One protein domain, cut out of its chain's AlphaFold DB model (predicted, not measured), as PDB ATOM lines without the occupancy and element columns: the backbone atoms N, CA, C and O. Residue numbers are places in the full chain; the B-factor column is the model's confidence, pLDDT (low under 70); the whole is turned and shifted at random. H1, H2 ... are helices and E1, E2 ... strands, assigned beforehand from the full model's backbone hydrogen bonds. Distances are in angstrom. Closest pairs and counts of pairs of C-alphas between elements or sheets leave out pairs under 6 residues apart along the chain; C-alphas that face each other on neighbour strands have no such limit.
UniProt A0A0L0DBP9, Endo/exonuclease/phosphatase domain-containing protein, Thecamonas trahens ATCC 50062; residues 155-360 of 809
ATOM      1  N   LEU A 155     222.002 258.977 381.178       69.19
ATOM      2  CA  LEU A 155     220.743 258.314 380.825       69.19
ATOM      3  C   LEU A 155     219.560 259.294 380.798       69.19
ATOM      4  O   LEU A 155     218.712 259.186 379.912       69.19
ATOM      5  N   ALA A 156     219.539 260.279 381.699       66.25
ATOM      6  CA  ALA A 156     218.573 261.375 381.668       66.25
ATOM      7  C   ALA A 156     218.753 262.263 380.422       66.25
ATOM      8  O   ALA A 156     217.775 262.589 379.753       66.25
ATOM      9  N   ALA A 157     219.994 262.576 380.038       62.97
ATOM     10  CA  ALA A 157     220.289 263.324 378.817       62.97
ATOM     11  C   ALA A 157     219.901 262.547 377.544       62.97
ATOM     12  O   ALA A 157     219.396 263.129 376.587       62.97
ATOM     13  N   VAL A 158     220.078 261.219 377.529       68.25
ATOM     14  CA  VAL A 158     219.609 260.349 376.435       68.25
ATOM     15  C   VAL A 158     218.080 260.345 376.358       68.25
ATOM     16  O   VAL A 158     217.530 260.454 375.261       68.25
ATOM     17  N   GLN A 159     217.386 260.268 377.500       70.56
ATOM     18  CA  GLN A 159     215.925 260.388 377.567       70.56
ATOM     19  C   GLN A 159     215.443 261.731 377.001       70.56
ATOM     20  O   GLN A 159     214.514 261.754 376.191       70.56
ATOM     21  N   GLU A 160     216.090 262.832 377.388       68.31
ATOM     22  CA  GLU A 160     215.768 264.178 376.909       68.31
ATOM     23  C   GLU A 160     216.028 264.326 375.405       68.31
ATOM     24  O   GLU A 160     215.184 264.851 374.683       68.31
ATOM     25  N   LEU A 161     217.150 263.805 374.903       67.25
ATOM     26  CA  LEU A 161     217.483 263.840 373.480       67.25
ATOM     27  C   LEU A 161     216.442 263.096 372.634       67.25
ATOM     28  O   LEU A 161     215.994 263.611 371.614       67.25
ATOM     29  N   VAL A 162     216.031 261.897 373.051       70.12
ATOM     30  CA  VAL A 162     215.040 261.090 372.318       70.12
ATOM     31  C   VAL A 162     213.648 261.725 372.365       70.12
ATOM     32  O   VAL A 162     212.900 261.625 371.389       70.12
ATOM     33  N   ALA A 163     213.316 262.432 373.449       68.06
ATOM     34  CA  ALA A 163     212.076 263.201 373.560       68.06
ATOM     35  C   ALA A 163     212.028 264.412 372.609       68.06
ATOM     36  O   ALA A 163     210.947 264.875 372.260       68.06
ATOM     37  N   GLN A 164     213.178 264.918 372.150       67.38
ATOM     38  CA  GLN A 164     213.219 266.031 371.197       67.38
ATOM     39  C   GLN A 164     212.852 265.614 369.764       67.38
ATOM     40  O   GLN A 164     212.476 266.479 368.968       67.38
ATOM     41  N   TYR A 165     212.930 264.320 369.421       64.56
ATOM     42  CA  TYR A 165     212.540 263.832 368.095       64.56
ATOM     43  C   TYR A 165     211.012 263.807 367.948       64.56
ATOM     44  O   TYR A 165     210.333 263.211 368.784       64.56
ATOM     45  N   PRO A 166     210.439 264.383 366.879       64.94
ATOM     46  CA  PRO A 166     208.997 264.324 366.667       64.94
ATOM     47  C   PRO A 166     208.539 262.872 366.415       64.94
ATOM     48  O   PRO A 166     209.112 262.199 365.552       64.94
ATOM     49  N   PRO A 167     207.513 262.368 367.127       64.88
ATOM     50  CA  PRO A 167     207.013 261.015 366.924       64.88
ATOM     51  C   PRO A 167     206.268 260.877 365.596       64.88
ATOM     52  O   PRO A 167     205.480 261.736 365.191       64.88
ATOM     53  N   ARG A 168     206.480 259.749 364.914       62.94
ATOM     54  CA  ARG A 168     205.763 259.417 363.681       62.94
ATOM     55  C   ARG A 168     204.456 258.677 363.980       62.94
ATOM     56  O   ARG A 168     204.455 257.467 364.212       62.94
ATOM     57  N   TYR A 169     203.326 259.382 363.903       60.97
ATOM     58  CA  TYR A 169     201.992 258.781 364.030       60.97
ATOM     59  C   TYR A 169     201.547 258.127 362.718       60.97
ATOM     60  O   TYR A 169     201.484 258.777 361.673       60.97
ATOM     61  N   ALA A 170     201.203 256.838 362.770       43.22
ATOM     62  CA  ALA A 170     200.807 256.057 361.595       43.22
ATOM     63  C   ALA A 170     199.545 256.597 360.885       43.22
ATOM     64  O   ALA A 170     199.382 256.367 359.690       43.22
ATOM     65  N   SER A 171     198.677 257.334 361.587       40.53
ATOM     66  CA  SER A 171     197.412 257.860 361.052       40.53
ATOM     67  C   SER A 171     197.491 259.278 360.467       40.53
ATOM     68  O   SER A 171     196.621 259.646 359.684       40.53
ATOM     69  N   ALA A 172     198.518 260.076 360.788       39.38
ATOM     70  CA  ALA A 172     198.560 261.505 360.434       39.38
ATOM     71  C   ALA A 172     199.298 261.825 359.116       39.38
ATOM     72  O   ALA A 172     199.247 262.957 358.641       39.38
ATOM     73  N   LEU A 173     199.996 260.857 358.511       40.81
ATOM     74  CA  LEU A 173     200.891 261.085 357.364       40.81
ATOM     75  C   LEU A 173     200.760 260.001 356.281       40.81
ATOM     76  O   LEU A 173     201.753 259.587 355.685       40.81
ATOM     77  N   SER A 174     199.538 259.548 355.985       35.88
ATOM     78  CA  SER A 174     199.283 258.603 354.883       35.88
ATOM     79  C   SER A 174     199.688 259.143 353.501       35.88
ATOM     80  O   SER A 174     199.902 258.354 352.583       35.88
ATOM     81  N   ASN A 175     199.875 260.463 353.363       34.00
ATOM     82  CA  ASN A 175     200.129 261.122 352.079       34.00
ATOM     83  C   ASN A 175     201.506 261.797 351.939       34.00
ATOM     84  O   ASN A 175     201.758 262.425 350.914       34.00
ATOM     85  N   VAL A 176     202.427 261.655 352.903       36.06
ATOM     86  CA  VAL A 176     203.791 262.198 352.764       36.06
ATOM     87  C   VAL A 176     204.811 261.062 352.827       36.06
ATOM     88  O   VAL A 176     205.067 260.483 353.882       36.06
ATOM     89  N   LYS A 177     205.426 260.745 351.679       38.00
ATOM     90  CA  LYS A 177     206.605 259.868 351.585       38.00
ATOM     91  C   LYS A 177     207.842 260.578 352.166       38.00
ATOM     92  O   LYS A 177     208.772 260.883 351.432       38.00
ATOM     93  N   VAL A 178     207.862 260.846 353.472       40.88
ATOM     94  CA  VAL A 178     209.115 261.123 354.200       40.88
ATOM     95  C   VAL A 178     209.648 259.786 354.715       40.88
ATOM     96  O   VAL A 178     208.909 259.001 355.328       40.88
ATOM     97  N   GLY A 179     210.891 259.466 354.357       47.97
ATOM     98  CA  GLY A 179     211.497 258.147 354.537       47.97
ATOM     99  C   GLY A 179     211.552 257.740 356.006       47.97
ATOM    100  O   GLY A 179     212.121 258.441 356.825       47.97
ATOM    101  N   ALA A 180     210.950 256.602 356.362       56.16
ATOM    102  CA  ALA A 180     211.379 255.922 357.583       56.16
ATOM    103  C   ALA A 180     212.825 255.463 357.353       56.16
ATOM    104  O   ALA A 180     213.130 254.990 356.252       56.16
ATOM    105  N   PHE A 181     213.685 255.514 358.376       69.88
ATOM    106  CA  PHE A 181     214.983 254.822 358.320       69.88
ATOM    107  C   PHE A 181     214.785 253.316 358.109       69.88
ATOM    108  O   PHE A 181     215.695 252.608 357.672       69.88
ATOM    109  N   GLY A 182     213.558 252.844 358.359       74.69
ATOM    110  CA  GLY A 182     213.080 251.545 357.929       74.69
ATOM    111  C   GLY A 182     213.730 250.463 358.762       74.69
ATOM    112  O   GLY A 182     214.112 249.429 358.218       74.69
ATOM    113  N   ILE A 183     213.915 250.745 360.053       82.19
ATOM    114  CA  ILE A 183     214.441 249.795 361.022       82.19
ATOM    115  C   ILE A 183     213.297 248.884 361.459       82.19
ATOM    116  O   ILE A 183     212.325 249.334 362.072       82.19
ATOM    117  N   LYS A 184     213.402 247.594 361.145       81.06
ATOM    118  CA  LYS A 184     212.440 246.578 361.592       81.06
ATOM    119  C   LYS A 184     212.924 245.876 362.861       81.06
ATOM    120  O   LYS A 184     214.118 245.752 363.118       81.06
ATOM    121  N   ARG A 185     211.982 245.346 363.648       80.31
ATOM    122  CA  ARG A 185     212.289 244.550 364.854       80.31
ATOM    123  C   ARG A 185     213.042 243.251 364.544       80.31
ATOM    124  O   ARG A 185     213.808 242.803 365.385       80.31
ATOM    125  N   SER A 186     212.822 242.685 363.356       75.94
ATOM    126  CA  SER A 186     213.449 241.447 362.875       75.94
ATOM    127  C   SER A 186     214.848 241.642 362.290       75.94
ATOM    128  O   SER A 186     215.475 240.665 361.896       75.94
ATOM    129  N   GLU A 187     215.337 242.880 362.189       77.44
ATOM    130  CA  GLU A 187     216.657 243.126 361.620       77.44
ATOM    131  C   GLU A 187     217.785 242.789 362.602       77.44
ATOM    132  O   GLU A 187     217.640 243.029 363.807       77.44
ATOM    133  N   PRO A 188     218.928 242.296 362.090       78.38
ATOM    134  CA  PRO A 188     220.170 242.176 362.846       78.38
ATOM    135  C   PRO A 188     220.516 243.450 363.620       78.38
ATOM    136  O   PRO A 188     220.435 244.554 363.073       78.38
ATOM    137  N   LEU A 189     220.974 243.308 364.870       78.06
ATOM    138  CA  LEU A 189     221.324 244.453 365.719       78.06
ATOM    139  C   LEU A 189     222.355 245.373 365.043       78.06
ATOM    140  O   LEU A 189     222.175 246.586 365.039       78.06
ATOM    141  N   ALA A 190     223.394 244.821 364.411       71.94
ATOM    142  CA  ALA A 190     224.419 245.601 363.719       71.94
ATOM    143  C   ALA A 190     223.866 246.438 362.551       71.94
ATOM    144  O   ALA A 190     224.317 247.564 362.327       71.94
ATOM    145  N   ASP A 191     222.900 245.906 361.798       78.81
ATOM    146  CA  ASP A 191     222.258 246.627 360.694       78.81
ATOM    147  C   ASP A 191     221.314 247.711 361.226       78.81
ATOM    148  O   ASP A 191     221.352 248.854 360.761       78.81
ATOM    149  N   ALA A 192     220.534 247.381 362.257       83.25
ATOM    150  CA  ALA A 192     219.641 248.316 362.925       83.25
ATOM    151  C   ALA A 192     220.411 249.482 363.570       83.25
ATOM    152  O   ALA A 192     220.032 250.636 363.390       83.25
ATOM    153  N   LEU A 193     221.539 249.218 364.238       81.25
ATOM    154  CA  LEU A 193     222.402 250.254 364.818       81.25
ATOM    155  C   LEU A 193     223.078 251.119 363.743       81.25
ATOM    156  O   LEU A 193     223.199 252.330 363.924       81.25
ATOM    157  N   ARG A 194     223.471 250.537 362.600       79.06
ATOM    158  CA  ARG A 194     223.988 251.303 361.450       79.06
ATOM    159  C   ARG A 194     222.937 252.241 360.860       79.06
ATOM    160  O   ARG A 194     223.270 253.358 360.473       79.06
ATOM    161  N   LYS A 195     221.677 251.810 360.791       81.25
ATOM    162  CA  LYS A 195     220.560 252.675 360.388       81.25
ATOM    163  C   LYS A 195     220.247 253.725 361.454       81.25
ATOM    164  O   LYS A 195     220.026 254.875 361.097       81.25
ATOM    165  N   ALA A 196     220.299 253.363 362.736       82.00
ATOM    166  CA  ALA A 196     220.074 254.287 363.842       82.00
ATOM    167  C   ALA A 196     221.131 255.399 363.903       82.00
ATOM    168  O   ALA A 196     220.800 256.527 364.246       82.00
ATOM    169  N   ALA A 197     222.376 255.127 363.499       75.56
ATOM    170  CA  ALA A 197     223.409 256.159 363.395       75.56
ATOM    171  C   ALA A 197     223.024 257.272 362.407       75.56
ATOM    172  O   ALA A 197     223.289 258.439 362.667       75.56
ATOM    173  N   ARG A 198     222.295 256.936 361.334       74.50
ATOM    174  CA  ARG A 198     221.810 257.922 360.357       74.50
ATOM    175  C   ARG A 198     220.732 258.847 360.925       74.50
ATOM    176  O   ARG A 198     220.565 259.935 360.397       74.50
ATOM    177  N   ILE A 199     220.029 258.438 361.987       73.25
ATOM    178  CA  ILE A 199     219.051 259.292 362.687       73.25
ATOM    179  C   ILE A 199     219.753 260.510 363.302       73.25
ATOM    180  O   ILE A 199     219.179 261.594 363.350       73.25
ATOM    181  N   ILE A 200     221.001 260.336 363.752       65.81
ATOM    182  CA  ILE A 200     221.824 261.412 364.322       65.81
ATOM    183  C   ILE A 200     222.281 262.375 363.220       65.81
ATOM    184  O   ILE A 200     222.280 263.589 363.426       65.81
ATOM    185  N   ASP A 201     222.645 261.830 362.057       61.06
ATOM    186  CA  ASP A 201     223.112 262.608 360.906       61.06
ATOM    187  C   ASP A 201     221.971 263.376 360.206       61.06
ATOM    188  O   ASP A 201     222.203 264.445 359.643       61.06
ATOM    189  N   ASP A 202     220.744 262.845 360.246       65.75
ATOM    190  CA  ASP A 202     219.555 263.382 359.571       65.75
ATOM    191  C   ASP A 202     218.332 263.357 360.516       65.75
ATOM    192  O   ASP A 202     217.533 262.417 360.490       65.75
ATOM    193  N   PRO A 203     218.171 264.350 361.411       63.19
ATOM    194  CA  PRO A 203     217.109 264.337 362.412       63.19
ATOM    195  C   PRO A 203     215.721 264.540 361.780       63.19
ATOM    196  O   PRO A 203     215.287 265.660 361.511       63.19
ATOM    197  N   GLN A 204     214.999 263.436 361.584       66.88
ATOM    198  CA  GLN A 204     213.635 263.374 361.039       66.88
ATOM    199  C   GLN A 204     212.658 262.721 362.033       66.88
ATOM    200  O   GLN A 204     213.103 262.131 363.020       66.88
ATOM    201  N   PRO A 205     211.327 262.789 361.811       70.56
ATOM    202  CA  PRO A 205     210.373 262.063 362.642       70.56
ATOM    203  C   PRO A 205     210.632 260.553 362.652       70.56
ATOM    204  O   PRO A 205     210.662 259.914 361.596       70.56
ATOM    205  N   ILE A 206     210.762 259.977 363.847       73.25
ATOM    206  CA  ILE A 206     211.112 258.565 364.048       73.25
ATOM    207  C   ILE A 206     209.928 257.750 364.573       73.25
ATOM    208  O   ILE A 206     208.985 258.257 365.177       73.25
ATOM    209  N   THR A 207     209.965 256.448 364.316       82.38
ATOM    210  CA  THR A 207     209.042 255.466 364.893       82.38
ATOM    211  C   THR A 207     209.468 255.062 366.305       82.38
ATOM    212  O   THR A 207     210.627 255.196 366.695       82.38
ATOM    213  N   SER A 208     208.547 254.457 367.062       83.00
ATOM    214  CA  SER A 208     208.843 253.913 368.396       83.00
ATOM    215  C   SER A 208     209.937 252.835 368.395       83.00
ATOM    216  O   SER A 208     210.660 252.690 369.376       83.00
ATOM    217  N   VAL A 209     210.108 252.096 367.293       87.12
ATOM    218  CA  VAL A 209     211.188 251.105 367.134       87.12
ATOM    219  C   VAL A 209     212.527 251.786 366.855       87.12
ATOM    220  O   VAL A 209     213.533 251.424 367.458       87.12
ATOM    221  N   GLU A 210     212.546 252.792 365.979       87.12
ATOM    222  CA  GLU A 210     213.748 253.582 365.673       87.12
ATOM    223  C   GLU A 210     214.260 254.329 366.913       87.12
ATOM    224  O   GLU A 210     215.464 254.337 367.159       87.12
ATOM    225  N   ALA A 211     213.355 254.847 367.752       84.31
ATOM    226  CA  ALA A 211     213.701 255.448 369.039       84.31
ATOM    227  C   ALA A 211     214.438 254.466 369.965       84.31
ATOM    228  O   ALA A 211     215.460 254.818 370.551       84.31
ATOM    229  N   VAL A 212     213.979 253.211 370.057       89.06
ATOM    230  CA  VAL A 212     214.656 252.178 370.860       89.06
ATOM    231  C   VAL A 212     216.062 251.889 370.335       89.06
ATOM    232  O   VAL A 212     217.002 251.809 371.125       89.06
ATOM    233  N   TYR A 213     216.239 251.766 369.018       88.50
ATOM    234  CA  TYR A 213     217.562 251.517 368.438       88.50
ATOM    235  C   TYR A 213     218.504 252.723 368.536       88.50
ATOM    236  O   TYR A 213     219.709 252.528 368.693       88.50
ATOM    237  N   LEU A 214     217.977 253.950 368.519       83.25
ATOM    238  CA  LEU A 214     218.754 255.154 368.813       83.25
ATOM    239  C   LEU A 214     219.256 255.144 370.264       83.25
ATOM    240  O   LEU A 214     220.444 255.350 370.499       83.25
ATOM    241  N   VAL A 215     218.393 254.827 371.234       84.31
ATOM    242  CA  VAL A 215     218.815 254.681 372.639       84.31
ATOM    243  C   VAL A 215     219.849 253.566 372.780       84.31
ATOM    244  O   VAL A 215     220.849 253.747 373.473       84.31
ATOM    245  N   LEU A 216     219.645 252.418 372.124       84.94
ATOM    246  CA  LEU A 216     220.618 251.325 372.143       84.94
ATOM    247  C   LEU A 216     221.975 251.801 371.630       84.94
ATOM    248  O   LEU A 216     222.972 251.573 372.306       84.94
ATOM    249  N   LEU A 217     222.019 252.524 370.507       81.06
ATOM    250  CA  LEU A 217     223.247 253.091 369.950       81.06
ATOM    251  C   LEU A 217     223.958 254.024 370.941       81.06
ATOM    252  O   LEU A 217     225.157 253.866 371.173       81.06
ATOM    253  N   LEU A 218     223.218 254.962 371.535       75.44
ATOM    254  CA  LEU A 218     223.756 255.975 372.449       75.44
ATOM    255  C   LEU A 218     224.228 255.373 373.772       75.44
ATOM    256  O   LEU A 218     225.224 255.812 374.342       75.44
ATOM    257  N   THR A 219     223.535 254.341 374.247       74.88
ATOM    258  CA  THR A 219     223.876 253.680 375.503       74.88
ATOM    259  C   THR A 219     224.873 252.549 375.318       74.88
ATOM    260  O   THR A 219     225.436 252.133 376.316       74.88
ATOM    261  N   THR A 220     225.166 252.074 374.095       67.81
ATOM    262  CA  THR A 220     225.934 250.832 373.859       67.81
ATOM    263  C   THR A 220     227.218 250.745 374.698       67.81
ATOM    264  O   THR A 220     227.471 249.722 375.340       67.81
ATOM    265  N   ASN A 221     227.967 251.846 374.785       59.81
ATOM    266  CA  ASN A 221     229.254 251.917 375.482       59.81
ATOM    267  C   ASN A 221     229.155 252.174 377.003       59.81
ATOM    268  O   ASN A 221     230.178 252.183 377.682       59.81
ATOM    269  N   MET A 222     227.959 252.381 377.563       64.50
ATOM    270  CA  MET A 222     227.779 252.655 378.994       64.50
ATOM    271  C   MET A 222     227.871 251.367 379.811       64.50
ATOM    272  O   MET A 222     227.020 250.490 379.683       64.50
ATOM    273  N   GLN A 223     228.891 251.233 380.653       59.16
ATOM    274  CA  GLN A 223     229.073 250.042 381.485       59.16
ATOM    275  C   GLN A 223     228.047 250.001 382.627       59.16
ATOM    276  O   GLN A 223     227.596 251.037 383.105       59.16
ATOM    277  N   GLY A 224     227.646 248.795 383.039       65.94
ATOM    278  CA  GLY A 224     226.693 248.612 384.140       65.94
ATOM    279  C   GLY A 224     225.250 249.029 383.832       65.94
ATOM    280  O   GLY A 224     224.441 249.088 384.750       65.94
ATOM    281  N   VAL A 225     224.921 249.311 382.564       74.75
ATOM    282  CA  VAL A 225     223.553 249.620 382.128       74.75
ATOM    283  C   VAL A 225     222.948 248.417 381.411       74.75
ATOM    284  O   VAL A 225     223.344 248.099 380.289       74.75
ATOM    285  N   LEU A 226     221.944 247.791 382.020       79.25
ATOM    286  CA  LEU A 226     221.139 246.749 381.383       79.25
ATOM    287  C   LEU A 226     220.112 247.397 380.447       79.25
ATOM    288  O   LEU A 226     219.445 248.349 380.847       79.25
ATOM    289  N   ARG A 227     219.948 246.880 379.223       86.81
ATOM    290  CA  ARG A 227     218.949 247.374 378.256       86.81
ATOM    291  C   ARG A 227     218.000 246.269 377.863       86.81
ATOM    292  O   ARG A 227     218.439 245.285 377.288       86.81
ATOM    293  N   VAL A 228     216.716 246.446 378.115       89.25
ATOM    294  CA  VAL A 228     215.682 245.451 377.847       89.25
ATOM    295  C   VAL A 228     214.642 246.056 376.907       89.25
ATOM    296  O   VAL A 228     214.001 247.042 377.268       89.25
ATOM    297  N   PRO A 229     214.441 245.498 375.705       91.06
ATOM    298  CA  PRO A 229     213.403 245.964 374.804       91.06
ATOM    299  C   PRO A 229     212.037 245.541 375.346       91.06
ATOM    300  O   PRO A 229     211.861 244.436 375.862       91.06
ATOM    301  N   MET A 230     211.058 246.427 375.220       93.31
ATOM    302  CA  MET A 230     209.697 246.208 375.687       93.31
ATOM    303  C   MET A 230     208.697 246.676 374.632       93.31
ATOM    304  O   MET A 230     208.891 247.697 373.970       93.31
ATOM    305  N   VAL A 231     207.601 245.936 374.479       90.06
ATOM    306  CA  VAL A 231     206.488 246.293 373.593       90.06
ATOM    307  C   VAL A 231     205.200 246.345 374.394       90.06
ATOM    308  O   VAL A 231     204.856 245.393 375.085       90.06
ATOM    309  N   VAL A 232     204.459 247.438 374.263       90.62
ATOM    310  CA  VAL A 232     203.167 247.630 374.924       90.62
ATOM    311  C   VAL A 232     202.076 247.659 373.871       90.62
ATOM    312  O   VAL A 232     202.122 248.456 372.930       90.62
ATOM    313  N   VAL A 233     201.086 246.789 374.038       89.06
ATOM    314  CA  VAL A 233     199.884 246.737 373.211       89.06
ATOM    315  C   VAL A 233     198.736 247.320 374.021       89.06
ATOM    316  O   VAL A 233     198.329 246.734 375.020       89.06
ATOM    317  N   SER A 234     198.199 248.454 373.581       88.44
ATOM    318  CA  SER A 234     197.050 249.105 374.218       88.44
ATOM    319  C   SER A 234     195.892 249.303 373.247       88.44
ATOM    320  O   SER A 234     196.053 249.179 372.028       88.44
ATOM    321  N   ARG A 235     194.712 249.579 373.796       87.44
ATOM    322  CA  ARG A 235     193.488 249.878 373.064       87.44
ATOM    323  C   ARG A 235     192.871 251.169 373.581       87.44
ATOM    324  O   ARG A 235     192.807 251.375 374.787       87.44
ATOM    325  N   ARG A 236     192.385 252.014 372.676       85.12
ATOM    326  CA  ARG A 236     191.571 253.193 373.007       85.12
ATOM    327  C   ARG A 236     190.459 253.309 371.984       85.12
ATOM    328  O   ARG A 236     190.724 253.244 370.789       85.12
ATOM    329  N   LYS A 237     189.209 253.417 372.446       84.38
ATOM    330  CA  LYS A 237     188.011 253.504 371.584       84.38
ATOM    331  C   LYS A 237     187.947 252.418 370.487       84.38
ATOM    332  O   LYS A 237     187.484 252.673 369.383       84.38
ATOM    333  N   GLY A 238     188.421 251.206 370.790       76.06
ATOM    334  CA  GLY A 238     188.446 250.069 369.858       76.06
ATOM    335  C   GLY A 238     189.668 249.994 368.933       76.06
ATOM    336  O   GLY A 238     189.896 248.950 368.327       76.06
ATOM    337  N   GLU A 239     190.502 251.034 368.864       79.25
ATOM    338  CA  GLU A 239     191.722 251.040 368.053       79.25
ATOM    339  C   GLU A 239     192.921 250.474 368.816       79.25
ATOM    340  O   GLU A 239     193.087 250.724 370.010       79.25
ATOM    341  N   ARG A 240     193.781 249.724 368.117       82.31
ATOM    342  CA  ARG A 240     194.970 249.073 368.684       82.31
ATOM    343  C   ARG A 240     196.224 249.917 368.460       82.31
ATOM    344  O   ARG A 240     196.566 250.234 367.326       82.31
ATOM    345  N   TYR A 241     196.978 250.147 369.531       82.94
ATOM    346  CA  TYR A 241     198.243 250.880 369.528       82.94
ATOM    347  C   TYR A 241     199.383 249.969 369.991       82.94
ATOM    348  O   TYR A 241     199.250 249.253 370.984       82.94
ATOM    349  N   VAL A 242     200.516 249.996 369.281       83.19
ATOM    350  CA  VAL A 242     201.708 249.194 369.605       83.19
ATOM    351  C   VAL A 242     202.901 250.121 369.791       83.19
ATOM    352  O   VAL A 242     203.458 250.632 368.821       83.19
ATOM    353  N   SER A 243     203.293 250.332 371.044       85.50
ATOM    354  CA  SER A 243     204.423 251.194 371.405       85.50
ATOM    355  C   SER A 243     205.638 250.357 371.791       85.50
ATOM    356  O   SER A 243     205.499 249.264 372.339       85.50
ATOM    357  N   SER A 244     206.831 250.849 371.468       88.44
ATOM    358  CA  SER A 244     208.100 250.185 371.765       88.44
ATOM    359  C   SER A 244     208.959 251.069 372.648       88.44
ATOM    360  O   SER A 244     209.068 252.270 372.421       88.44
ATOM    361  N   TYR A 245     209.560 250.440 373.646       90.62
ATOM    362  CA  TYR A 245     210.350 251.087 374.677       90.62
ATOM    363  C   TYR A 245     211.615 250.285 374.947       90.62
ATOM    364  O   TYR A 245     211.711 249.102 374.617       90.62
ATOM    365  N   LEU A 246     212.570 250.943 375.585       91.81
ATOM    366  CA  LEU A 246     213.746 250.336 376.163       91.81
ATOM    367  C   LEU A 246     213.717 250.590 377.668       91.81
ATOM    368  O   LEU A 246     213.829 251.725 378.130       91.81
ATOM    369  N   MET A 247     213.537 249.521 378.430       92.31
ATOM    370  CA  MET A 247     213.737 249.534 379.867       92.31
ATOM    371  C   MET A 247     215.235 249.499 380.139       92.31
ATOM    372  O   MET A 247     215.968 248.678 379.586       92.31
ATOM    373  N   LEU A 248     215.689 250.416 380.976       88.94
ATOM    374  CA  LEU A 248     217.086 250.580 381.324       88.94
ATOM    375  C   LEU A 248     217.245 250.340 382.817       88.94
ATOM    376  O   LEU A 248     216.438 250.832 383.601       88.94
ATOM    377  N   ARG A 249     218.286 249.615 383.215       85.62
ATOM    378  CA  ARG A 249     218.607 249.396 384.627       85.62
ATOM    379  C   ARG A 249     220.034 249.828 384.910       85.62
ATOM    380  O   ARG A 249     220.934 249.434 384.175       85.62
ATOM    381  N   HIS A 250     220.231 250.610 385.962       81.50
ATOM    382  CA  HIS A 250     221.547 251.038 386.430       81.50
ATOM    383  C   HIS A 250     221.491 251.338 387.932       81.50
ATOM    384  O   HIS A 250     220.521 251.924 388.410       81.50
ATOM    385  N   GLY A 251     222.518 250.940 388.689       74.31
ATOM    386  CA  GLY A 251     222.609 251.246 390.124       74.31
ATOM    387  C   GLY A 251     221.447 250.698 390.965       74.31
ATOM    388  O   GLY A 251     221.089 251.296 391.974       74.31
ATOM    389  N   GLY A 252     220.823 249.595 390.538       78.69
ATOM    390  CA  GLY A 252     219.671 248.998 391.223       78.69
ATOM    391  C   GLY A 252     218.313 249.624 390.891       78.69
ATOM    392  O   GLY A 252     217.307 249.118 391.377       78.69
ATOM    393  N   ALA A 253     218.270 250.673 390.063       84.00
ATOM    394  CA  ALA A 253     217.040 251.340 389.655       84.00
ATOM    395  C   ALA A 253     216.729 251.110 388.170       84.00
ATOM    396  O   ALA A 253     217.626 251.070 387.322       84.00
ATOM    397  N   TYR A 254     215.441 251.000 387.862       88.62
ATOM    398  CA  TYR A 254     214.888 250.920 386.522       88.62
ATOM    399  C   TYR A 254     214.327 252.268 386.083       88.62
ATOM    400  O   TYR A 254     213.648 252.961 386.846       88.62
ATOM    401  N   GLY A 255     214.581 252.594 384.822       88.75
ATOM    402  CA  GLY A 255     213.929 253.650 384.063       88.75
ATOM    403  C   GLY A 255     213.377 253.097 382.751       88.75
ATOM    404  O   GLY A 255     213.688 251.978 382.334       88.75
ATOM    405  N   LEU A 256     212.558 253.896 382.078       87.69
ATOM    406  CA  LEU A 256     212.010 253.569 380.764       87.69
ATOM    407  C   LEU A 256     212.324 254.698 379.797       87.69
ATOM    408  O   LEU A 256     212.215 255.865 380.162       87.69
ATOM    409  N   THR A 257     212.696 254.372 378.566       84.50
ATOM    410  CA  THR A 257     212.868 255.375 377.518       84.50
ATOM    411  C   THR A 257     212.378 254.878 376.168       84.50
ATOM    412  O   THR A 257     212.357 253.678 375.901       84.50
ATOM    413  N   GLY A 258     211.940 255.791 375.310       76.69
ATOM    414  CA  GLY A 258     211.451 255.484 373.972       76.69
ATOM    415  C   GLY A 258     210.390 256.478 373.532       76.69
ATOM    416  O   GLY A 258     210.235 257.543 374.126       76.69
ATOM    417  N   GLN A 259     209.638 256.112 372.497       73.31
ATOM    418  CA  GLN A 259     208.517 256.913 372.020       73.31
ATOM    419  C   GLN A 259     207.226 256.102 372.007       73.31
ATOM    420  O   GLN A 259     207.193 254.936 371.606       73.31
ATOM    421  N   SER A 260     206.146 256.748 372.435       71.06
ATOM    422  CA  SER A 260     204.802 256.193 372.354       71.06
ATOM    423  C   SER A 260     204.160 256.551 371.022       71.06
ATOM    424  O   SER A 260     204.375 257.635 370.490       71.06
ATOM    425  N   VAL A 261     203.324 255.656 370.504       67.06
ATOM    426  CA  VAL A 261     202.500 255.925 369.309       67.06
ATOM    427  C   VAL A 261     201.189 256.641 369.696       67.06
ATOM    428  O   VAL A 261     200.339 256.885 368.845       67.06
ATOM    429  N   VAL A 262     201.006 256.983 370.978       68.25
ATOM    430  CA  VAL A 262     199.813 257.665 371.507       68.25
ATOM    431  C   VAL A 262     199.874 259.181 371.210       68.25
ATOM    432  O   VAL A 262     200.824 259.824 371.658       68.25
ATOM    433  N   PRO A 263     198.895 259.762 370.480       57.22
ATOM    434  CA  PRO A 263     198.999 261.117 369.922       57.22
ATOM    435  C   PRO A 263     198.668 262.308 370.836       57.22
ATOM    436  O   PRO A 263     198.938 263.440 370.443       57.22
ATOM    437  N   GLU A 264     198.093 262.113 372.029       56.53
ATOM    438  CA  GLU A 264     197.638 263.221 372.892       56.53
ATOM    439  C   GLU A 264     198.427 263.296 374.210       56.53
ATOM    440  O   GLU A 264     198.520 262.310 374.939       56.53
ATOM    441  N   GLY A 265     198.970 264.481 374.532       54.22
ATOM    442  CA  GLY A 265     199.621 264.783 375.818       54.22
ATOM    443  C   GLY A 265     200.970 264.091 376.056       54.22
ATOM    444  O   GLY A 265     201.465 264.102 377.177       54.22
ATOM    445  N   SER A 266     201.555 263.476 375.028       51.44
ATOM    446  CA  SER A 266     202.604 262.454 375.128       51.44
ATOM    447  C   SER A 266     204.049 262.957 375.037       51.44
ATOM    448  O   SER A 266     204.960 262.142 375.194       51.44
ATOM    449  N   ASP A 267     204.272 264.264 374.853       47.88
ATOM    450  CA  ASP A 267     205.580 264.851 374.501       47.88
ATOM    451  C   ASP A 267     206.702 264.600 375.532       47.88
ATOM    452  O   ASP A 267     207.879 264.748 375.215       47.88
ATOM    453  N   SER A 268     206.375 264.172 376.757       47.22
ATOM    454  CA  SER A 268     207.374 263.852 377.790       47.22
ATOM    455  C   SER A 268     206.992 262.711 378.745       47.22
ATOM    456  O   SER A 268     207.711 262.462 379.709       47.22
ATOM    457  N   LEU A 269     205.867 262.016 378.529       50.72
ATOM    458  CA  LEU A 269     205.236 261.188 379.576       50.72
ATOM    459  C   LEU A 269     205.673 259.719 379.630       50.72
ATOM    460  O   LEU A 269     205.329 259.032 380.584       50.72
ATOM    461  N   PHE A 270     206.426 259.220 378.648       61.84
ATOM    462  CA  PHE A 270     206.818 257.800 378.600       61.84
ATOM    463  C   PHE A 270     208.309 257.550 378.851       61.84
ATOM    464  O   PHE A 270     208.766 256.409 378.781       61.84
ATOM    465  N   ASN A 271     209.046 258.610 379.190       69.25
ATOM    466  CA  ASN A 271     210.346 258.495 379.827       69.25
ATOM    467  C   ASN A 271     210.121 258.397 381.340       69.25
ATOM    468  O   ASN A 271     209.902 259.405 382.009       69.25
ATOM    469  N   LEU A 272     210.135 257.179 381.881       77.56
ATOM    470  CA  LEU A 272     210.103 256.989 383.329       77.56
ATOM    471  C   LEU A 272     211.515 257.185 383.875       77.56
ATOM    472  O   LEU A 272     212.466 256.558 383.394       77.56
ATOM    473  N   ALA A 273     211.647 258.062 384.869       77.88
ATOM    474  CA  ALA A 273     212.911 258.305 385.552       77.88
ATOM    475  C   ALA A 273     213.452 257.009 386.182       77.88
ATOM    476  O   ALA A 273     212.692 256.094 386.502       77.88
ATOM    477  N   PHE A 274     214.768 256.952 386.398       74.38
ATOM    478  CA  PHE A 274     215.452 255.843 387.073       74.38
ATOM    479  C   PHE A 274     215.158 255.832 388.580       74.38
ATOM    480  O   PHE A 274     216.041 256.062 389.401       74.38
ATOM    481  N   ALA A 275     213.898 255.616 388.945       79.56
ATOM    482  CA  ALA A 275     213.403 255.682 390.318       79.56
ATOM    483  C   ALA A 275     212.732 254.379 390.776       79.56
ATOM    484  O   ALA A 275     212.364 254.250 391.943       79.56
ATOM    485  N   HIS A 276     212.553 253.410 389.876       87.31
ATOM    486  CA  HIS A 276     211.804 252.195 390.172       87.31
ATOM    487  C   HIS A 276     212.746 251.101 390.660       87.31
ATOM    488  O   HIS A 276     213.699 250.747 389.974       87.31
ATOM    489  N   GLY A 277     212.494 250.567 391.853       85.62
ATOM    490  CA  GLY A 277     213.362 249.554 392.452       85.62
ATOM    491  C   GLY A 277     213.297 248.197 391.755       85.62
ATOM    492  O   GLY A 277     214.253 247.441 391.866       85.62
ATOM    493  N   ASP A 278     212.205 247.887 391.052       89.94
ATOM    494  CA  ASP A 278     211.924 246.604 390.404       89.94
ATOM    495  C   ASP A 278     211.075 246.767 389.123       89.94
ATOM    496  O   ASP A 278     210.511 247.835 388.848       89.94
ATOM    497  N   VAL A 279     210.982 245.700 388.319       90.56
ATOM    498  CA  VAL A 279     210.136 245.688 387.110       90.56
ATOM    499  C   VAL A 279     208.644 245.906 387.431       90.56
ATOM    500  O   VAL A 279     208.041 246.753 386.770       90.56
ATOM    501  N   PRO A 280     208.007 245.236 388.418       92.62
ATOM    502  CA  PRO A 280     206.592 245.473 388.735       92.62
ATOM    503  C   PRO A 280     206.260 246.925 389.101       92.62
ATOM    504  O   PRO A 280     205.223 247.446 388.676       92.62
ATOM    505  N   GLY A 281     207.138 247.608 389.839       92.31
ATOM    506  CA  GLY A 281     206.990 249.016 390.191       92.31
ATOM    507  C   GLY A 281     207.069 249.933 388.972       92.31
ATOM    508  O   GLY A 281     206.275 250.871 388.858       92.31
ATOM    509  N   LEU A 282     207.969 249.641 388.025       93.19
ATOM    510  CA  LEU A 282     208.043 250.350 386.744       93.19
ATOM    511  C   LEU A 282     206.774 250.128 385.906       93.19
ATOM    512  O   LEU A 282     206.190 251.083 385.391       93.19
ATOM    513  N   LEU A 283     206.323 248.875 385.784       93.62
ATOM    514  CA  LEU A 283     205.138 248.534 384.995       93.62
ATOM    515  C   LEU A 283     203.866 249.134 385.596       93.62
ATOM    516  O   LEU A 283     203.027 249.630 384.854       93.62
ATOM    517  N   THR A 284     203.735 249.159 386.922       92.75
ATOM    518  CA  THR A 284     202.612 249.818 387.605       92.75
ATOM    519  C   THR A 284     202.554 251.311 387.283       92.75
ATOM    520  O   THR A 284     201.486 251.829 386.951       92.75
ATOM    521  N   ALA A 285     203.698 252.003 387.314       89.88
ATOM    522  CA  ALA A 285     203.767 253.417 386.947       89.88
ATOM    523  C   ALA A 285     203.401 253.647 385.472       89.88
ATOM    524  O   ALA A 285     202.650 254.568 385.149       89.88
ATOM    525  N   LEU A 286     203.864 252.768 384.582       89.38
ATOM    526  CA  LEU A 286     203.515 252.811 383.166       89.38
ATOM    527  C   LEU A 286     202.013 252.584 382.927       89.38
ATOM    528  O   LEU A 286     201.396 253.319 382.156       89.38
ATOM    529  N   LEU A 287     201.408 251.595 383.593       90.62
ATOM    530  CA  LEU A 287     199.969 251.328 383.502       90.62
ATOM    531  C   LEU A 287     199.143 252.528 383.978       90.62
ATOM    532  O   LEU A 287     198.136 252.852 383.352       90.62
ATOM    533  N   ALA A 288     199.583 253.227 385.030       88.94
ATOM    534  CA  ALA A 288     198.921 254.439 385.509       88.94
ATOM    535  C   ALA A 288     198.922 255.563 384.455       88.94
ATOM    536  O   ALA A 288     197.907 256.243 384.291       88.94
ATOM    537  N   ILE A 289     200.016 255.720 383.700       85.81
ATOM    538  CA  ILE A 289     200.104 256.687 382.594       85.81
ATOM    539  C   ILE A 289     199.123 256.321 381.478       85.81
ATOM    540  O   ILE A 289     198.347 257.172 381.045       85.81
ATOM    541  N   TYR A 290     199.113 255.062 381.030       86.44
ATOM    542  CA  TYR A 290     198.169 254.617 379.996       86.44
ATOM    543  C   TYR A 290     196.711 254.785 380.440       86.44
ATOM    544  O   TYR A 290     195.893 255.274 379.663       86.44
ATOM    545  N   ASN A 291     196.405 254.478 381.700       87.19
ATOM    546  CA  ASN A 291     195.072 254.666 382.260       87.19
ATOM    547  C   ASN A 291     194.659 256.149 382.298       87.19
ATOM    548  O   ASN A 291     193.532 256.481 381.942       87.19
ATOM    549  N   HIS A 292     195.570 257.061 382.659       84.88
ATOM    550  CA  HIS A 292     195.310 258.507 382.612       84.88
ATOM    551  C   HIS A 292     195.037 259.010 381.183       84.88
ATOM    552  O   HIS A 292     194.297 259.971 380.987       84.88
ATOM    553  N   LEU A 293     195.622 258.357 380.177       81.81
ATOM    554  CA  LEU A 293     195.415 258.673 378.764       81.81
ATOM    555  C   LEU A 293     194.191 257.973 378.153       81.81
ATOM    556  O   LEU A 293     193.992 258.070 376.942       81.81
ATOM    557  N   ASP A 294     193.365 257.296 378.960       85.38
ATOM    558  CA  ASP A 294     192.183 256.552 378.499       85.38
ATOM    559  C   ASP A 294     192.549 255.396 377.540       85.38
ATOM    560  O   ASP A 294     191.842 255.086 376.580       85.38
ATOM    561  N   HIS A 295     193.705 254.765 377.778       87.81
ATOM    562  CA  HIS A 295     194.159 253.562 377.085       87.81
ATOM    563  C   HIS A 295     194.097 252.341 378.009       87.81
ATOM    564  O   HIS A 295     194.721 252.306 379.069       87.81
ATOM    565  N   GLU A 296     193.439 251.282 377.546       89.00
ATOM    566  CA  GLU A 296     193.471 249.963 378.175       89.00
ATOM    567  C   GLU A 296     194.683 249.177 377.662       89.00
ATOM    568  O   GLU A 296     194.815 248.923 376.462       89.00
ATOM    569  N   VAL A 297     195.594 248.771 378.546       90.56
ATOM    570  CA  VAL A 297     196.754 247.963 378.149       90.56
ATOM    571  C   VAL A 297     196.355 246.491 378.068       90.56
ATOM    572  O   VAL A 297     196.082 245.852 379.078       90.56
ATOM    573  N   ALA A 298     196.358 245.938 376.854       87.19
ATOM    574  CA  ALA A 298     195.983 244.553 376.592       87.19
ATOM    575  C   ALA A 298     197.122 243.569 376.892       87.19
ATOM    576  O   ALA A 298     196.887 242.483 377.424       87.19
ATOM    577  N   ALA A 299     198.351 243.938 376.520       87.00
ATOM    578  CA  ALA A 299     199.529 243.108 376.734       87.00
ATOM    579  C   ALA A 299     200.811 243.938 376.862       87.00
ATOM    580  O   ALA A 299     200.964 244.970 376.205       87.00
ATOM    581  N   ILE A 300     201.757 243.434 377.651       90.50
ATOM    582  CA  ILE A 300     203.136 243.924 377.716       90.50
ATOM    583  C   ILE A 300     204.061 242.757 377.377       90.50
ATOM    584  O   ILE A 300     203.993 241.696 377.991       90.50
ATOM    585  N   HIS A 301     204.923 242.943 376.386       84.69
ATOM    586  CA  HIS A 301     205.950 241.984 376.006       84.69
ATOM    587  C   HIS A 301     207.308 242.500 376.469       84.69
ATOM    588  O   HIS A 301     207.719 243.593 376.083       84.69
ATOM    589  N   LEU A 302     207.989 241.712 377.291       82.12
ATOM    590  CA  LEU A 302     209.335 241.972 377.783       82.12
ATOM    591  C   LEU A 302     210.308 241.095 376.998       82.12
ATOM    592  O   LEU A 302     210.063 239.902 376.819       82.12
ATOM    593  N   GLY A 303     211.381 241.689 376.489       71.12
ATOM    594  CA  GLY A 303     212.394 241.002 375.698       71.12
ATOM    595  C   GLY A 303     213.532 240.402 376.517       71.12
ATOM    596  O   GLY A 303     213.427 240.253 377.729       71.12
ATOM    597  N   LEU A 304     214.642 240.066 375.864       76.38
ATOM    598  CA  LEU A 304     215.894 239.736 376.558       76.38
ATOM    599  C   LEU A 304     216.836 240.942 376.572       76.38
ATOM    600  O   LEU A 304     216.764 241.767 375.654       76.38
ATOM    601  N   PRO A 305     217.747 241.049 377.557       78.06
ATOM    602  CA  PRO A 305     218.692 242.150 377.563       78.06
ATOM    603  C   PRO A 305     219.584 242.176 376.318       78.06
ATOM    604  O   PRO A 305     220.071 241.145 375.847       78.06
ATOM    605  N   VAL A 306     219.797 243.375 375.780       76.31
ATOM    606  CA  VAL A 306     220.592 243.603 374.574       76.31
ATOM    607  C   VAL A 306     222.075 243.720 374.951       76.31
ATOM    608  O   VAL A 306     222.417 244.570 375.776       76.31
ATOM    609  N   PRO A 307     222.964 242.909 374.349       65.62
ATOM    610  CA  PRO A 307     224.404 242.991 374.578       65.62
ATOM    611  C   PRO A 307     225.011 244.333 374.154       65.62
ATOM    612  O   PRO A 307     224.462 245.046 373.319       65.62
ATOM    613  N   HIS A 308     226.204 244.633 374.674       62.31
ATOM    614  CA  HIS A 308     226.986 245.822 374.308       62.31
ATOM    615  C   HIS A 308     227.709 245.692 372.947       62.31
ATOM    616  O   HIS A 308     228.388 246.622 372.521       62.31
ATOM    617  N   ASP A 309     227.591 244.552 372.260       61.28
ATOM    618  CA  ASP A 309     228.289 244.292 370.998       61.28
ATOM    619  C   ASP A 309     227.559 244.905 369.786       61.28
ATOM    620  O   ASP A 309     226.469 244.476 369.398       61.28
ATOM    621  N   ARG A 310     228.206 245.893 369.152       55.97
ATOM    622  CA  ARG A 310     227.721 246.597 367.950       55.97
ATOM    623  C   ARG A 310     227.830 245.752 366.676       55.97
ATOM    624  O   ARG A 310     227.204 246.102 365.676       55.97
ATOM    625  N   GLY A 311     228.622 244.677 366.691       46.97
ATOM    626  CA  GLY A 311     228.853 243.772 365.563       46.97
ATOM    627  C   GLY A 311     227.831 242.640 365.437       46.97
ATOM    628  O   GLY A 311     227.811 241.955 364.415       46.97
ATOM    629  N   ARG A 312     226.950 242.468 366.430       49.19
ATOM    630  CA  ARG A 312     226.016 241.340 366.512       49.19
ATOM    631  C   ARG A 312     225.075 241.256 365.306       49.19
ATOM    632  O   ARG A 312     224.300 242.177 365.038       49.19
ATOM    633  N   ARG A 313     225.077 240.103 364.630       60.12
ATOM    634  CA  ARG A 313     224.213 239.821 363.466       60.12
ATOM    635  C   ARG A 313     222.875 239.153 363.801       60.12
ATOM    636  O   ARG A 313     222.020 239.029 362.932       60.12
ATOM    637  N   ALA A 314     222.647 238.796 365.062       51.47
ATOM    638  CA  ALA A 314     221.342 238.333 365.528       51.47
ATOM    639  C   ALA A 314     220.377 239.512 365.783       51.47
ATOM    640  O   ALA A 314     220.821 240.583 366.227       51.47
ATOM    641  N   PRO A 315     219.063 239.339 365.543       68.50
ATOM    642  CA  PRO A 315     218.065 240.351 365.861       68.50
ATOM    643  C   PRO A 315     217.859 240.502 367.373       68.50
ATOM    644  O   PRO A 315     218.141 239.601 368.170       68.50
ATOM    645  N   VAL A 316     217.341 241.661 367.780       76.56
ATOM    646  CA  VAL A 316     216.945 241.917 369.170       76.56
ATOM    647  C   VAL A 316     215.749 241.034 369.541       76.56
ATOM    648  O   VAL A 316     214.788 240.921 368.785       76.56
ATOM    649  N   GLN A 317     215.781 240.426 370.726       76.38
ATOM    650  CA  GLN A 317     214.689 239.590 371.226       76.38
ATOM    651  C   GLN A 317     213.648 240.458 371.932       76.38
ATOM    652  O   GLN A 317     213.821 240.818 373.091       76.38
ATOM    653  N   TRP A 318     212.571 240.810 371.226       79.94
ATOM    654  CA  TRP A 318     211.525 241.731 371.701       79.94
ATOM    655  C   TRP A 318     210.435 241.077 372.559       79.94
ATOM    656  O   TRP A 318     209.675 241.783 373.220       79.94
ATOM    657  N   LYS A 319     210.310 239.746 372.508       75.31
ATOM    658  CA  LYS A 319     209.221 238.996 373.143       75.31
ATOM    659  C   LYS A 319     209.755 237.700 373.747       75.31
ATOM    660  O   LYS A 319     209.732 236.657 373.109       75.31
ATOM    661  N   TYR A 320     210.221 237.795 374.984       67.62
ATOM    662  CA  TYR A 320     210.595 236.659 375.822       67.62
ATOM    663  C   TYR A 320     209.457 236.301 376.781       67.62
ATOM    664  O   TYR A 320     208.964 235.178 376.788       67.62
ATOM    665  N   LEU A 321     208.962 237.295 377.523       66.19
ATOM    666  CA  LEU A 321     207.831 237.153 378.431       66.19
ATOM    667  C   LEU A 321     206.656 237.999 377.939       66.19
ATOM    668  O   LEU A 321     206.802 239.186 377.666       66.19
ATOM    669  N   SER A 322     205.477 237.388 377.825       78.69
ATOM    670  CA  SER A 322     204.237 238.090 377.478       78.69
ATOM    671  C   SER A 322     203.299 238.127 378.675       78.69
ATOM    672  O   SER A 322     202.839 237.078 379.124       78.69
ATOM    673  N   LEU A 323     203.022 239.338 379.148       77.69
ATOM    674  CA  LEU A 323     202.081 239.650 380.215       77.69
ATOM    675  C   LEU A 323     200.747 240.044 379.574       77.69
ATOM    676  O   LEU A 323     200.648 241.097 378.944       77.69
ATOM    677  N   LEU A 324     199.742 239.178 379.664       83.00
ATOM    678  CA  LEU A 324     198.447 239.316 378.992       83.00
ATOM    679  C   LEU A 324     197.397 239.865 379.963       83.00
ATOM    680  O   LEU A 324     196.502 239.137 380.387       83.00
ATOM    681  N   LEU A 325     197.487 241.156 380.292       83.94
ATOM    682  CA  LEU A 325     196.733 241.788 381.388       83.94
ATOM    683  C   LEU A 325     195.212 241.574 381.322       83.94
ATOM    684  O   LEU A 325     194.583 241.399 382.360       83.94
ATOM    685  N   VAL A 326     194.631 241.536 380.119       77.44
ATOM    686  CA  VAL A 326     193.184 241.304 379.927       77.44
ATOM    687  C   VAL A 326     192.800 239.831 380.108       77.44
ATOM    688  O   VAL A 326     191.714 239.537 380.596       77.44
ATOM    689  N   ARG A 327     193.673 238.891 379.718       73.44
ATOM    690  CA  ARG A 327     193.386 237.444 379.754       73.44
ATOM    691  C   ARG A 327     193.689 236.826 381.116       73.44
ATOM    692  O   ARG A 327     192.940 235.967 381.562       73.44
ATOM    693  N   GLU A 328     194.803 237.216 381.732       72.50
ATOM    694  CA  GLU A 328     195.309 236.600 382.968       72.50
ATOM    695  C   GLU A 328     195.102 237.474 384.217       72.50
ATOM    696  O   GLU A 328     195.241 236.985 385.333       72.50
ATOM    697  N   GLY A 329     194.731 238.745 384.042       77.19
ATOM    698  CA  GLY A 329     194.586 239.711 385.129       77.19
ATOM    699  C   GLY A 329     195.911 240.366 385.533       77.19
ATOM    700  O   GLY A 329     196.996 239.796 385.405       77.19
ATOM    701  N   VAL A 330     195.824 241.601 386.039       84.00
ATOM    702  CA  VAL A 330     197.000 242.420 386.386       84.00
ATOM    703  C   VAL A 330     197.841 241.778 387.493       84.00
ATOM    704  O   VAL A 330     199.063 241.813 387.426       84.00
ATOM    705  N   GLU A 331     197.215 241.152 388.488       78.31
ATOM    706  CA  GLU A 331     197.911 240.550 389.634       78.31
ATOM    707  C   GLU A 331     198.806 239.364 389.228       78.31
ATOM    708  O   GLU A 331     199.974 239.280 389.624       78.31
ATOM    709  N   VAL A 332     198.297 238.487 388.356       68.19
ATOM    710  CA  VAL A 332     199.058 237.357 387.799       68.19
ATOM    711  C   VAL A 332     200.182 237.865 386.895       68.19
ATOM    712  O   VAL A 332     201.322 237.408 387.003       68.19
ATOM    713  N   ALA A 333     199.899 238.870 386.060       66.75
ATOM    714  CA  ALA A 333     200.903 239.520 385.223       66.75
ATOM    715  C   ALA A 333     202.042 240.145 386.055       66.75
ATOM    716  O   ALA A 333     203.214 239.970 385.723       66.75
ATOM    717  N   MET A 334     201.729 240.822 387.166       88.06
ATOM    718  CA  MET A 334     202.737 241.419 388.055       88.06
ATOM    719  C   MET A 334     203.557 240.367 388.802       88.06
ATOM    720  O   MET A 334     204.763 240.540 388.967       88.06
ATOM    721  N   SER A 335     202.947 239.241 389.177       67.56
ATOM    722  CA  SER A 335     203.668 238.112 389.779       67.56
ATOM    723  C   SER A 335     204.696 237.519 388.806       67.56
ATOM    724  O   SER A 335     205.837 237.241 389.174       67.56
ATOM    725  N   ARG A 336     204.339 237.408 387.518       73.00
ATOM    726  CA  ARG A 336     205.265 236.989 386.451       73.00
ATOM    727  C   ARG A 336     206.337 238.044 386.162       73.00
ATOM    728  O   ARG A 336     207.491 237.686 385.938       73.00
ATOM    729  N   ALA A 337     205.991 239.329 386.220       68.81
ATOM    730  CA  ALA A 337     206.954 240.425 386.112       68.81
ATOM    731  C   ALA A 337     207.962 240.439 387.276       68.81
ATOM    732  O   ALA A 337     209.122 240.785 387.069       68.81
ATOM    733  N   HIS A 338     207.552 240.026 388.478       71.50
ATOM    734  CA  HIS A 338     208.441 239.896 389.634       71.50
ATOM    735  C   HIS A 338     209.478 238.782 389.433       71.50
ATOM    736  O   HIS A 338     210.666 238.998 389.660       71.50
ATOM    737  N   MET A 339     209.061 237.621 388.911       57.41
ATOM    738  CA  MET A 339     209.998 236.553 388.530       57.41
ATOM    739  C   MET A 339     210.985 237.018 387.448       57.41
ATOM    740  O   MET A 339     212.164 236.678 387.478       57.41
ATOM    741  N   TYR A 340     210.516 237.842 386.511       66.31
ATOM    742  CA  TYR A 340     211.362 238.427 385.476       66.31
ATOM    743  C   TYR A 340     212.349 239.483 386.015       66.31
ATOM    744  O   TYR A 340     213.482 239.548 385.549       66.31
ATOM    745  N   ASP A 341     211.971 240.277 387.023       74.19
ATOM    746  CA  ASP A 341     212.887 241.197 387.715       74.19
ATOM    747  C   ASP A 341     214.049 240.453 388.386       74.19
ATOM    748  O   ASP A 341     215.204 240.859 388.241       74.19
ATOM    749  N   ALA A 342     213.756 239.345 389.074       65.19
ATOM    750  CA  ALA A 342     214.773 238.494 389.690       65.19
ATOM    751  C   ALA A 342     215.775 237.973 388.642       65.19
ATOM    752  O   ALA A 342     216.986 238.137 388.812       65.19
ATOM    753  N   PHE A 343     215.263 237.485 387.508       67.69
ATOM    754  CA  PHE A 343     216.071 237.084 386.354       67.69
ATOM    755  C   PHE A 343     217.011 238.209 385.871       67.69
ATOM    756  O   PHE A 343     218.209 237.984 385.683       67.69
ATOM    757  N   LEU A 344     216.520 239.447 385.724       64.81
ATOM    758  CA  LEU A 344     217.342 240.579 385.269       64.81
ATOM    759  C   LEU A 344     218.445 240.980 386.262       64.81
ATOM    760  O   LEU A 344     219.546 241.341 385.837       64.81
ATOM    761  N   ARG A 345     218.176 240.922 387.573       69.00
ATOM    762  CA  ARG A 345     219.171 241.231 388.621       69.00
ATOM    763  C   ARG A 345     220.323 240.229 388.630       69.00
ATOM    764  O   ARG A 345     221.480 240.630 388.772       69.00
ATOM    765  N   ASN A 346     220.003 238.952 388.449       58.56
ATOM    766  CA  ASN A 346     220.998 237.888 388.355       58.56
ATOM    767  C   ASN A 346     221.873 238.089 387.109       58.56
ATOM    768  O   ASN A 346     223.103 238.061 387.181       58.56
ATOM    769  N   MET A 347     221.252 238.447 385.984       54.25
ATOM    770  CA  MET A 347     221.952 238.636 384.719       54.25
ATOM    771  C   MET A 347     222.904 239.848 384.695       54.25
ATOM    772  O   MET A 347     223.976 239.777 384.092       54.25
ATOM    773  N   GLU A 348     222.560 240.958 385.353       56.91
ATOM    774  CA  GLU A 348     223.432 242.140 385.452       56.91
ATOM    775  C   GLU A 348     224.745 241.834 386.194       56.91
ATOM    776  O   GLU A 348     225.821 242.249 385.750       56.91
ATOM    777  N   SER A 349     224.666 241.058 387.277       49.62
ATOM    778  CA  SER A 349     225.829 240.637 388.070       49.62
ATOM    779  C   SER A 349     226.797 239.787 387.235       49.62
ATOM    780  O   SER A 349     228.014 239.993 387.268       49.62
ATOM    781  N   SER A 350     226.247 238.892 386.411       41.59
ATOM    782  CA  SER A 350     226.997 238.015 385.507       41.59
ATOM    783  C   SER A 350     227.613 238.781 384.322       41.59
ATOM    784  O   SER A 350     228.780 238.567 383.985       41.59
ATOM    785  N   LEU A 351     226.903 239.755 383.737       44.53
ATOM    786  CA  LEU A 351     227.410 240.608 382.647       44.53
ATOM    787  C   LEU A 351     228.573 241.520 383.086       44.53
ATOM    788  O   LEU A 351     229.555 241.661 382.352       44.53
ATOM    789  N   GLN A 352     228.512 242.099 384.291       44.91
ATOM    790  CA  GLN A 352     229.593 242.933 384.845       44.91
ATOM    791  C   GLN A 352     230.868 242.133 385.171       44.91
ATOM    792  O   GLN A 352     231.976 242.681 385.174       44.91
ATOM    793  N   LEU A 353     230.734 240.839 385.479       38.88
ATOM    794  CA  LEU A 353     231.863 239.940 385.728       38.88
ATOM    795  C   LEU A 353     232.501 239.450 384.417       38.88
ATOM    796  O   LEU A 353     233.727 239.447 384.305       38.88
ATOM    797  N   MET A 354     231.682 239.092 383.422       33.47
ATOM    798  CA  MET A 354     232.149 238.664 382.097       33.47
ATOM    799  C   MET A 354     232.887 239.780 381.357       33.47
ATOM    800  O   MET A 354     233.959 239.543 380.814       33.47
ATOM    801  N   TRP A 355     232.379 241.016 381.388       39.97
ATOM    802  CA  TRP A 355     233.036 242.140 380.714       39.97
ATOM    803  C   TRP A 355     234.400 242.495 381.327       39.97
ATOM    804  O   TRP A 355     235.350 242.746 380.588       39.97
ATOM    805  N   ARG A 356     234.537 242.457 382.664       36.38
ATOM    806  CA  ARG A 356     235.835 242.663 383.342       36.38
ATOM    807  C   ARG A 356     236.885 241.656 382.877       36.38
ATOM    808  O   ARG A 356     237.991 242.056 382.533       36.38
ATOM    809  N   LYS A 357     236.511 240.376 382.804       32.53
ATOM    810  CA  LYS A 357     237.403 239.303 382.348       32.53
ATOM    811  C   LYS A 357     237.714 239.407 380.852       32.53
ATOM    812  O   LYS A 357     238.873 239.312 380.474       32.53
ATOM    813  N   SER A 358     236.721 239.696 380.009       33.44
ATOM    814  CA  SER A 358     236.931 239.878 378.565       33.44
ATOM    815  C   SER A 358     237.794 241.097 378.225       33.44
ATOM    816  O   SER A 358     238.503 241.062 377.226       33.44
ATOM    817  N   MET A 359     237.774 242.161 379.038       34.66
ATOM    818  CA  MET A 359     238.642 243.336 378.859       34.66
ATOM    819  C   MET A 359     240.080 243.089 379.333       34.66
ATOM    820  O   MET A 359     241.005 243.518 378.649       34.66
ATOM    821  N   GLU A 360     240.290 242.352 380.431       35.47
ATOM    822  CA  GLU A 360     241.630 241.881 380.834       35.47
ATOM    823  C   GLU A 360     242.254 240.979 379.752       35.47
ATOM    824  O   GLU A 360     243.448 241.083 379.446       35.47
TER     825      GLU A 360
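Overview. This is residues 155 to 360 of the 809 residues of the protein "Endo/exonuclease/phosphatase domain-containing protein" of Thecamonas trahens ATCC 50062 (UniProt A0A0L0DBP9). A strongly twisted sheet of six strands curls round the helix H4, while H1 and H3 cover its opposite face and H2 crosses H3 on the side away from the sheet. The long helix H6 lies on the same face as H4 and makes contacts with the sheet from residues 330 to 352, and its residues 353 to 360 run on beyond it. The printed part has 206 residues, with six named helices and six named strands in the order H1 H2 H3 E1 E2 E3 E4 H4 E5 E6 H5 H6. The sheet runs E4 E3 E2 E1 E5 E6, all antiparallel, and the class is mixed, helices and strands. The whole is compact, with a radius of gyration of the C-alphas of 16.6 A and spans of 53 by 44 by 28 A.

Arrangement. H1, residues 155 to 163, is on the sheet over E3, residues 253 to 259, at a height over the sheet of 8.5 A. It runs along the strands, at 11 degrees to E3 on the local plane; the closest C-alphas of the two are those of Gln 159 and Thr 257, 5.9 A apart. H2, residues 189 to 201, is not on the sheet. It touches H3, residues 208 to 219, about perpendicular at 90 degrees, closest at the C-alphas of Ala 196 and Leu 214, 5.2 A. H3 touches H1, closest at the C-alphas of Val 162 and Ala 211, 6.7 A, opposite ways at a shallow tilt of 33 degrees, only just short of steep. H3 is on the sheet over E3 and E2, residues 239 to 250, at a height over the sheet of 7.6 A. E1, residues 226 to 236, E2, E3 and E4, residues 272 to 276, form a meander, each strand the antiparallel neighbour of the one before. Within hydrogen-bond range are N 230 and O 245 of E1 and E2, 2.8 A, N 246 and O 257 of E2 and E3, 2.8 A, and N 254 and O 276 of E3 and E4, 2.7 A. H4, residues 279 to 292, comes closest to E4 at the C-alphas of His 276 and Leu 282, 5.4 A. E5, residues 296 to 302, is antiparallel to E1, with N 231 and O 301 at 2.8 A. E5 and E6, residues 321 to 323, form a hairpin, with N 302 and O 321 at 2.8 A. H5, residues 325 to 328, only grazes the sheet. H6, residues 330 to 360, touches H4 with its residues 334 to 341 alone, closest at the C-alphas of Val 279 and Asp 341, 5.3 A, opposite ways at a steep tilt of 52 degrees. There are three layers, helices on both faces of the sheet: H4 and H6 on one face, H1 and H3 on the other. Every O i to N i+4 pair is within hydrogen-bond range in H1, H3 and H4, but 5 of 9 are in H2 and 25 of 27 in H6; H5 is too short for such a pair.

Along the chain. H1 begins at C-alpha 155, (220.743, 258.314, 380.825). From first to last C-alpha, H2 measures 18.9 A, H3 16.6 A, E1 31.4 A, E2 35.0 A, E3 20.4 A, H4 20.1 A and E5 17.8 A. E2 begins at C-alpha 239, (191.722, 251.040, 368.053). H6 measures 45.0 A and ends at C-alpha 360, (241.630, 241.881, 380.834).

Size, cuts and confidence. The two C-alphas farthest apart are those of Lys 237 and Glu 360, 55.6 A. The printed part has no cut. The links H1 to H2, E3 to E4 and E5 to E6 are long. The mean pLDDT of the printed part is 72.0, and 82 residues are under 70, among them residues 163 to 181, 261 to 271 and 342 to 360.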